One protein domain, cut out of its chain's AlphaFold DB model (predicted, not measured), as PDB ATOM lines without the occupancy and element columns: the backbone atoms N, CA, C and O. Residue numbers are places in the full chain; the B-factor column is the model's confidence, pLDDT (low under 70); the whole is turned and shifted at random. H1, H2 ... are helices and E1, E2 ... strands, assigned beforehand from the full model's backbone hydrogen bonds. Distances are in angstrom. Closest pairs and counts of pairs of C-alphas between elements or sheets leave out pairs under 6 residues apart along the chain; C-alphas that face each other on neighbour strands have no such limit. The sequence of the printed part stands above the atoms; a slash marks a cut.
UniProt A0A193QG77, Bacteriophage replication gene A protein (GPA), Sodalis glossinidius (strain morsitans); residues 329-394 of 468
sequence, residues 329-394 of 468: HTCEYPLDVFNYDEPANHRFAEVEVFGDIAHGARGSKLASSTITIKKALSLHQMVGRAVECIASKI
ATOM      1  N   HIS A 329      38.362 -10.844  13.857       84.06
ATOM      2  CA  HIS A 329      37.751  -9.594  14.301       84.06
ATOM      3  C   HIS A 329      37.884  -9.388  15.807       84.06
ATOM      4  O   HIS A 329      37.586 -10.279  16.599       84.06
ATOM      5  N   THR A 330      38.274  -8.178  16.196       88.25
ATOM      6  CA  THR A 330      38.426  -7.770  17.597       88.25
ATOM      7  C   THR A 330      37.946  -6.324  17.774       88.25
ATOM      8  O   THR A 330      37.708  -5.618  16.789       88.25
ATOM      9  N   CYS A 331      37.725  -5.892  19.017       88.44
ATOM     10  CA  CYS A 331      37.322  -4.520  19.338       88.44
ATOM     11  C   CYS A 331      38.301  -3.915  20.349       88.44
ATOM     12  O   CYS A 331      38.559  -4.530  21.382       88.44
ATOM     13  N   GLU A 332      38.806  -2.707  20.085       86.12
ATOM     14  CA  GLU A 332      39.652  -1.974  21.042       86.12
ATOM     15  C   GLU A 332      38.850  -1.542  22.276       86.12
ATOM     16  O   GLU A 332      39.389  -1.482  23.379       86.12
ATOM     17  N   TYR A 333      37.555  -1.240  22.101       86.38
ATOM     18  CA  TYR A 333      36.642  -0.974  23.204       86.38
ATOM     19  C   TYR A 333      35.846  -2.248  23.537       86.38
ATOM     20  O   TYR A 333      35.069  -2.714  22.699       86.38
ATOM     21  N   PRO A 334      35.980  -2.811  24.754       83.94
ATOM     22  CA  PRO A 334      35.442  -4.136  25.076       83.94
ATOM     23  C   PRO A 334      33.930  -4.304  24.891       83.94
ATOM     24  O   PRO A 334      33.491  -5.398  24.556       83.94
ATOM     25  N   LEU A 335      33.125  -3.255  25.102       85.19
ATOM     26  CA  LEU A 335      31.660  -3.358  25.000       85.19
ATOM     27  C   LEU A 335      31.139  -3.182  23.570       85.19
ATOM     28  O   LEU A 335      29.998  -3.551  23.302       85.19
ATOM     29  N   ASP A 336      31.958  -2.679  22.640       85.12
ATOM     30  CA  ASP A 336      31.546  -2.546  21.236       85.12
ATOM     31  C   ASP A 336      31.316  -3.912  20.582       85.12
ATOM     32  O   ASP A 336      30.560  -3.999  19.613       85.12
ATOM     33  N   VAL A 337      31.901  -4.981  21.135       84.62
ATOM     34  CA  VAL A 337      31.685  -6.354  20.665       84.62
ATOM     35  C   VAL A 337      30.207  -6.749  20.715       84.62
ATOM     36  O   VAL A 337      29.744  -7.466  19.835       84.62
ATOM     37  N   PHE A 338      29.426  -6.204  21.657       83.00
ATOM     38  CA  PHE A 338      27.996  -6.509  21.795       83.00
ATOM     39  C   PHE A 338      27.126  -5.926  20.683       83.00
ATOM     40  O   PHE A 338      25.989  -6.357  20.506       83.00
ATOM     41  N   ASN A 339      27.654  -4.989  19.890       77.50
ATOM     42  CA  ASN A 339      26.982  -4.537  18.672       77.50
ATOM     43  C   ASN A 339      27.033  -5.591  17.553       77.50
ATOM     44  O   ASN A 339      26.354  -5.439  16.536       77.50
ATOM     45  N   TYR A 340      27.862  -6.626  17.716       79.12
ATOM     46  CA  TYR A 340      28.102  -7.665  16.720       79.12
ATOM     47  C   TYR A 340      27.730  -9.054  17.239       79.12
ATOM     48  O   TYR A 340      27.086  -9.804  16.510       79.12
ATOM     49  N   ASP A 341      28.088  -9.362  18.487       79.94
ATOM     50  CA  ASP A 341      27.940 -10.683  19.091       79.94
ATOM     51  C   ASP A 341      27.162 -10.594  20.411       79.94
ATOM     52  O   ASP A 341      27.560  -9.912  21.357       79.94
ATOM     53  N   GLU A 342      26.034 -11.302  20.491       77.31
ATOM     54  CA  GLU A 342      25.174 -11.279  21.677       77.31
ATOM     55  C   GLU A 342      25.851 -11.951  22.883       77.31
ATOM     56  O   GLU A 342      26.318 -13.092  22.764       77.31
ATOM     57  N   PRO A 343      25.831 -11.322  24.075       76.00
ATOM     58  CA  PRO A 343      26.550 -11.827  25.241       76.00
ATOM     59  C   PRO A 343      26.025 -13.153  25.796       76.00
ATOM     60  O   PRO A 343      26.763 -13.854  26.482       76.00
ATOM     61  N   ALA A 344      24.773 -13.512  25.503       71.50
ATOM     62  CA  ALA A 344      24.162 -14.747  25.995       71.50
ATOM     63  C   ALA A 344      24.705 -16.011  25.306       71.50
ATOM     64  O   ALA A 344      24.724 -17.077  25.914       71.50
ATOM     65  N   ASN A 345      25.152 -15.890  24.051       72.94
ATOM     66  CA  ASN A 345      25.489 -17.033  23.197       72.94
ATOM     67  C   ASN A 345      26.981 -17.110  22.833       72.94
ATOM     68  O   ASN A 345      27.391 -18.034  22.133       72.94
ATOM     69  N   HIS A 346      27.799 -16.166  23.308       81.12
ATOM     70  CA  HIS A 346      29.208 -16.047  22.930       81.12
ATOM     71  C   HIS A 346      30.121 -15.945  24.154       81.12
ATOM     72  O   HIS A 346      29.736 -15.456  25.215       81.12
ATOM     73  N   ARG A 347      31.361 -16.425  24.000       83.75
ATOM     74  CA  ARG A 347      32.427 -16.276  24.999       83.75
ATOM     75  C   ARG A 347      33.373 -15.176  24.547       83.75
ATOM     76  O   ARG A 347      33.788 -15.159  23.393       83.75
ATOM     77  N   PHE A 348      33.752 -14.308  25.476       88.50
ATOM     78  CA  PHE A 348      34.627 -13.173  25.202       88.50
ATOM     79  C   PHE A 348      36.006 -13.418  25.796       88.50
ATOM     80  O   PHE A 348      36.144 -14.079  26.827       88.50
ATOM     81  N   ALA A 349      37.034 -12.892  25.144       89.31
ATOM     82  CA  ALA A 349      38.403 -13.036  25.598       89.31
ATOM     83  C   ALA A 349      39.221 -11.783  25.299       89.31
ATOM     84  O   ALA A 349      38.977 -11.076  24.324       89.31
ATOM     85  N   GLU A 350      40.205 -11.535  26.155       89.12
ATOM     86  CA  GLU A 350      41.283 -10.600  25.890       89.12
ATOM     87  C   GLU A 350      42.243 -11.227  24.882       89.12
ATOM     88  O   GLU A 350      42.659 -12.381  25.038       89.12
ATOM     89  N   VAL A 351      42.587 -10.459  23.854       88.38
ATOM     90  CA  VAL A 351      43.381 -10.921  22.719       88.38
ATOM     91  C   VAL A 351      44.478  -9.915  22.396       88.38
ATOM     92  O   VAL A 351      44.280  -8.708  22.512       88.38
ATOM     93  N   GLU A 352      45.635 -10.421  21.986       88.88
ATOM     94  CA  GLU A 352      46.672  -9.645  21.308       88.88
ATOM     95  C   GLU A 352      46.567  -9.871  19.805       88.88
ATOM     96  O   GLU A 352      46.379 -11.000  19.355       88.88
ATOM     97  N   VAL A 353      46.680  -8.795  19.034       82.62
ATOM     98  CA  VAL A 353      46.526  -8.797  17.575       82.62
ATOM     99  C   VAL A 353      47.888  -8.596  16.912       82.62
ATOM    100  O   VAL A 353      48.671  -7.755  17.348       82.62
ATOM    101  N   PHE A 354      48.172  -9.374  15.867       75.44
ATOM    102  CA  PHE A 354      49.436  -9.347  15.122       75.44
ATOM    103  C   PHE A 354      49.191  -9.444  13.608       75.44
ATOM    104  O   PHE A 354      48.124  -9.881  13.168       75.44
ATOM    105  N   GLY A 355      50.217  -9.105  12.822       79.06
ATOM    106  CA  GLY A 355      50.208  -9.209  11.360       79.06
ATOM    107  C   GLY A 355      49.532  -8.022  10.674       79.06
ATOM    108  O   GLY A 355      49.632  -6.895  11.157       79.06
ATOM    109  N   ASP A 356      48.860  -8.275   9.549       74.56
ATOM    110  CA  ASP A 356      48.107  -7.254   8.815       74.56
ATOM    111  C   ASP A 356      46.854  -6.868   9.597       74.56
ATOM    112  O   ASP A 356      46.045  -7.734   9.938       74.56
ATOM    113  N   ILE A 357      46.692  -5.572   9.880       80.12
ATOM    114  CA  ILE A 357      45.577  -5.036  10.666       80.12
ATOM    115  C   ILE A 357      44.765  -4.065   9.812       80.12
ATOM    116  O   ILE A 357      45.287  -3.070   9.308       80.12
ATOM    117  N   ALA A 358      43.465  -4.322   9.700       80.12
ATOM    118  CA  ALA A 358      42.508  -3.397   9.110       80.12
ATOM    119  C   ALA A 358      41.667  -2.731  10.199       80.12
ATOM    120  O   ALA A 358      41.086  -3.416  11.045       80.12
ATOM    121  N   HIS A 359      41.565  -1.401  10.146       80.69
ATOM    122  CA  HIS A 359      40.795  -0.582  11.087       80.69
ATOM    123  C   HIS A 359      39.460  -0.118  10.502       80.69
ATOM    124  O   HIS A 359      39.336   0.169   9.309       80.69
ATOM    125  N   GLY A 360      38.433  -0.071  11.356       71.19
ATOM    126  CA  GLY A 360      37.087   0.334  10.973       71.19
ATOM    127  C   GLY A 360      37.051   1.802  10.600       71.19
ATOM    128  O   GLY A 360      37.611   2.635  11.302       71.19
ATOM    129  N   ALA A 361      36.317   2.148   9.539       60.16
ATOM    130  CA  ALA A 361      36.098   3.552   9.178       60.16
ATOM    131  C   ALA A 361      35.427   4.358  10.313       60.16
ATOM    132  O   ALA A 361      35.566   5.578  10.372       60.16
ATOM    133  N   ARG A 362      34.673   3.683  11.199       55.44
ATOM    134  CA  ARG A 362      34.102   4.225  12.442       55.44
ATOM    135  C   ARG A 362      34.002   3.122  13.503       55.44
ATOM    136  O   ARG A 362      33.551   2.022  13.185       55.44
ATOM    137  N   GLY A 363      34.323   3.458  14.752       68.88
ATOM    138  CA  GLY A 363      34.213   2.564  15.912       68.88
ATOM    139  C   GLY A 363      35.523   1.856  16.263       68.88
ATOM    140  O   GLY A 363      36.538   2.065  15.611       68.88
ATOM    141  N   SER A 364      35.497   1.024  17.306       79.62
ATOM    142  CA  SER A 364      36.694   0.339  17.813       79.62
ATOM    143  C   SER A 364      36.988  -1.012  17.149       79.62
ATOM    144  O   SER A 364      37.882  -1.734  17.583       79.62
ATOM    145  N   LYS A 365      36.223  -1.396  16.119       84.06
ATOM    146  CA  LYS A 365      36.367  -2.700  15.469       84.06
ATOM    147  C   LYS A 365      37.565  -2.724  14.527       84.06
ATOM    148  O   LYS A 365      37.708  -1.846  13.673       84.06
ATOM    149  N   LEU A 366      38.345  -3.790  14.621       86.75
ATOM    150  CA  LEU A 366      39.442  -4.098  13.714       86.75
ATOM    151  C   LEU A 366      39.438  -5.577  13.317       86.75
ATOM    152  O   LEU A 366      38.726  -6.404  13.898       86.75
ATOM    153  N   ALA A 367      40.207  -5.900  12.286       84.50
ATOM    154  CA  ALA A 367      40.467  -7.258  11.836       84.50
ATOM    155  C   ALA A 367      41.980  -7.466  11.759       84.50
ATOM    156  O   ALA A 367      42.675  -6.557  11.310       84.50
ATOM    157  N   SER A 368      42.486  -8.625  12.182       81.81
ATOM    158  CA  SER A 368      43.904  -8.979  12.050       81.81
ATOM    159  C   SER A 368      44.108 -10.322  11.355       81.81
ATOM    160  O   SER A 368      43.227 -11.184  11.381       81.81
ATOM    161  N   SER A 369      45.273 -10.536  10.740       75.44
ATOM    162  CA  SER A 369      45.607 -11.845  10.156       75.44
ATOM    163  C   SER A 369      45.916 -12.896  11.225       75.44
ATOM    164  O   SER A 369      45.681 -14.081  11.005       75.44
ATOM    165  N   THR A 370      46.404 -12.474  12.398       73.38
ATOM    166  CA  THR A 370      46.745 -13.356  13.525       73.38
ATOM    167  C   THR A 370      46.277 -12.759  14.854       73.38
ATOM    168  O   THR A 370      46.354 -11.545  15.061       73.38
ATOM    169  N   ILE A 371      45.818 -13.610  15.779       82.75
ATOM    170  CA  ILE A 371      45.550 -13.240  17.177       82.75
ATOM    171  C   ILE A 371      46.130 -14.261  18.150       82.75
ATOM    172  O   ILE A 371      46.219 -15.447  17.843       82.75
ATOM    173  N   THR A 372      46.462 -13.807  19.354       86.62
ATOM    174  CA  THR A 372      46.746 -14.663  20.510       86.62
ATOM    175  C   THR A 372      45.702 -14.406  21.585       86.62
ATOM    176  O   THR A 372      45.517 -13.272  22.022       86.62
ATOM    177  N   ILE A 373      45.014 -15.457  22.032       88.81
ATOM    178  CA  ILE A 373      44.041 -15.361  23.122       88.81
ATOM    179  C   ILE A 373      44.793 -15.409  24.452       88.81
ATOM    180  O   ILE A 373      45.398 -16.424  24.783       88.81
ATOM    181  N   LYS A 374      44.724 -14.329  25.234       88.44
ATOM    182  CA  LYS A 374      45.341 -14.264  26.565       88.44
ATOM    183  C   LYS A 374      44.487 -14.943  27.618       88.44
ATOM    184  O   LYS A 374      44.958 -15.787  28.374       88.44
ATOM    185  N   LYS A 375      43.233 -14.505  27.724       87.25
ATOM    186  CA  LYS A 375      42.360 -14.881  28.835       87.25
ATOM    187  C   LYS A 375      40.895 -14.719  28.461       87.25
ATOM    188  O   LYS A 375      40.498 -13.673  27.962       87.25
ATOM    189  N   ALA A 376      40.080 -15.721  28.782       87.56
ATOM    190  CA  ALA A 376      38.627 -15.594  28.717       87.56
ATOM    191  C   ALA A 376      38.118 -14.604  29.783       87.56
ATOM    192  O   ALA A 376      38.506 -14.683  30.951       87.56
ATOM    193  N   LEU A 377      37.241 -13.687  29.384       86.44
ATOM    194  CA  LEU A 377      36.677 -12.647  30.239       86.44
ATOM    195  C   LEU A 377      35.228 -12.981  30.604       86.44
ATOM    196  O   LEU A 377      34.423 -13.361  29.757       86.44
ATOM    197  N   SER A 378      34.887 -12.795  31.877       86.12
ATOM    198  CA  SER A 378      33.492 -12.713  32.326       86.12
ATOM    199  C   SER A 378      32.890 -11.343  31.995       86.12
ATOM    200  O   SER A 378      33.619 -10.361  31.844       86.12
ATOM    201  N   LEU A 379      31.556 -11.243  31.962       80.00
ATOM    202  CA  LEU A 379      30.855  -9.982  31.690       80.00
ATOM    203  C   LEU A 379      31.276  -8.856  32.655       80.00
ATOM    204  O   LEU A 379      31.547  -7.738  32.225       80.00
ATOM    205  N   HIS A 380      31.428  -9.169  33.946       80.12
ATOM    206  CA  HIS A 380      31.964  -8.245  34.955       80.12
ATOM    207  C   HIS A 380      33.366  -7.726  34.579       80.12
ATOM    208  O   HIS A 380      33.632  -6.528  34.654       80.12
ATOM    209  N   GLN A 381      34.259  -8.617  34.134       85.31
ATOM    210  CA  GLN A 381      35.620  -8.233  33.745       85.31
ATOM    211  C   GLN A 381      35.627  -7.373  32.477       85.31
ATOM    212  O   GLN A 381      36.445  -6.464  32.376       85.31
ATOM    213  N   MET A 382      34.702  -7.603  31.542       85.06
ATOM    214  CA  MET A 382      34.550  -6.752  30.357       85.06
ATOM    215  C   MET A 382      34.147  -5.323  30.721       85.06
ATOM    216  O   MET A 382      34.709  -4.378  30.171       85.06
ATOM    217  N   VAL A 383      33.221  -5.154  31.674       79.50
ATOM    218  CA  VAL A 383      32.830  -3.828  32.181       79.50
ATOM    219  C   VAL A 383      34.024  -3.127  32.834       79.50
ATOM    220  O   VAL A 383      34.267  -1.958  32.544       79.50
ATOM    221  N   GLY A 384      34.821  -3.846  33.633       81.38
ATOM    222  CA  GLY A 384      36.059  -3.305  34.209       81.38
ATOM    223  C   GLY A 384      37.036  -2.790  33.144       81.38
ATOM    224  O   GLY A 384      37.479  -1.645  33.211       81.38
ATOM    225  N   ARG A 385      37.288  -3.581  32.092       84.69
ATOM    226  CA  ARG A 385      38.166  -3.174  30.978       84.69
ATOM    227  C   ARG A 385      37.611  -2.012  30.159       84.69
ATOM    228  O   ARG A 385      38.382  -1.216  29.628       84.69
ATOM    229  N   ALA A 386      36.293  -1.880  30.069       81.62
ATOM    230  CA  ALA A 386      35.660  -0.742  29.414       81.62
ATOM    231  C   ALA A 386      35.911   0.567  30.179       81.62
ATOM    232  O   ALA A 386      36.274   1.574  29.569       81.62
ATOM    233  N   VAL A 387      35.790   0.536  31.511       77.94
ATOM    234  CA  VAL A 387      36.091   1.686  32.378       77.94
ATOM    235  C   VAL A 387      37.566   2.073  32.273       77.94
ATOM    236  O   VAL A 387      37.870   3.252  32.103       77.94
ATOM    237  N   GLU A 388      38.479   1.100  32.294       82.19
ATOM    238  CA  GLU A 388      39.920   1.338  32.113       82.19
ATOM    239  C   GLU A 388      40.244   1.963  30.743       82.19
ATOM    240  O   GLU A 388      41.025   2.912  30.669       82.19
ATOM    241  N   CYS A 389      39.609   1.484  29.668       80.38
ATOM    242  CA  CYS A 389      39.774   2.017  28.311       80.38
ATOM    243  C   CYS A 389      39.282   3.470  28.183       80.38
ATOM    244  O   CYS A 389      39.881   4.271  27.468       80.38
ATOM    245  N   ILE A 390      38.202   3.832  28.882       76.62
ATOM    246  CA  ILE A 390      37.731   5.223  28.942       76.62
ATOM    247  C   ILE A 390      38.713   6.063  29.761       76.62
ATOM    248  O   ILE A 390      39.132   7.124  29.306       76.62
ATOM    249  N   ALA A 391      39.120   5.577  30.934       74.25
ATOM    250  CA  ALA A 391      40.021   6.289  31.834       74.25
ATOM    251  C   ALA A 391      41.394   6.588  31.206       74.25
ATOM    252  O   ALA A 391      41.991   7.616  31.525       74.25
ATOM    253  N   SER A 392      41.884   5.730  30.306       75.38
ATOM    254  CA  SER A 392      43.145   5.946  29.583       75.38
ATOM    255  C   SER A 392      43.038   6.962  28.440       75.38
ATOM    256  O   SER A 392      44.047   7.556  28.070       75.38
ATOM    257  N   LYS A 393      41.833   7.184  27.901       75.00
ATOM    258  CA  LYS A 393      41.553   8.154  26.826       75.00
ATOM    259  C   LYS A 393      41.178   9.548  27.343       75.00
ATOM    260  O   LYS A 393      41.053  10.472  26.541       75.00
ATOM    261  N   ILE A 394      40.985   9.708  28.654       72.50
ATOM    262  CA  ILE A 394      40.765  11.016  29.276       72.50
ATOM    263  C   ILE A 394      42.096  11.765  29.299       72.50
ATOM    264  O   ILE A 394      43.034  11.368  29.994       72.50
TER     265      ILE A 394
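AT A GLANCE: This is residues 329 to 394 of the 468 residues of the protein "Bacteriophage replication gene A protein (GPA)" of Sodalis glossinidius (strain morsitans) (UniProt A0A193QG77). A long two-stranded hairpin, E2 and E3, bends sharply partway along into an open C; short E1 pairs with the first residues of E3 inside the curve, H1 packs over E1, and H2 leads off from the end of E3 and packs on H1. The 66 printed residues run E1, H1, E2, E3, H2. The sheet order is E1, E3, E2, antiparallel; the class is mixed, helices and strands. The whole is compact, radius of gyration of the C-alphas 11.9 A, spanning 31 by 31 by 21 A.

HOW THE PARTS SIT: E1, residues 329 to 331, is an edge strand antiparallel to E3, residues 365 to 377; N 330 and O 366 are 2.9 A apart, within hydrogen-bond range. H1, residues 334 to 339, is over E1 at a height over the sheet of 7.8 A, along the strands at 23 degrees on the local plane. E2, residues 348 to 359, forms a hairpin with E3; N 352 and O 372 are 2.9 A apart, within hydrogen-bond range. E2 bends by 116 degrees at residue 356, E3 by 121 degrees at residue 369. E1, H1 and E2 form a split strand-helix-strand unit, two same-way strands with E3 between them, its crossover right-handed. H2, residues 379 to 393, only grazes the sheet with residues 379 to 385. With residues 382 to 386 alone it touches H1, closest C-alphas Pro 334 and Ala 386, 5.5 A, opposite ways at a steep tilt of 67 degrees, only just short of about perpendicular. O i to N i+4 pairs within range number 10 of 11 in H2 and 0 of 2 in H1, where 2 of 3 O i to N i+3 pairs are.

IN THESE COORDINATES: E1 begins at C-alpha 329, (37.751, -9.594, 14.301), and spans 7.2 A; H1 spans 10.6 A, E2 19.9 A and E3 17.8 A. H2 spans 21.6 A, ending at C-alpha 393, (41.553, 8.154, 26.826).

THE WHOLE: The C-alphas farthest apart, Asn 345 and Ile 394, are 32.5 A apart. The printed part has no cut and no long link. Residues 361 to 363 are under pLDDT 70.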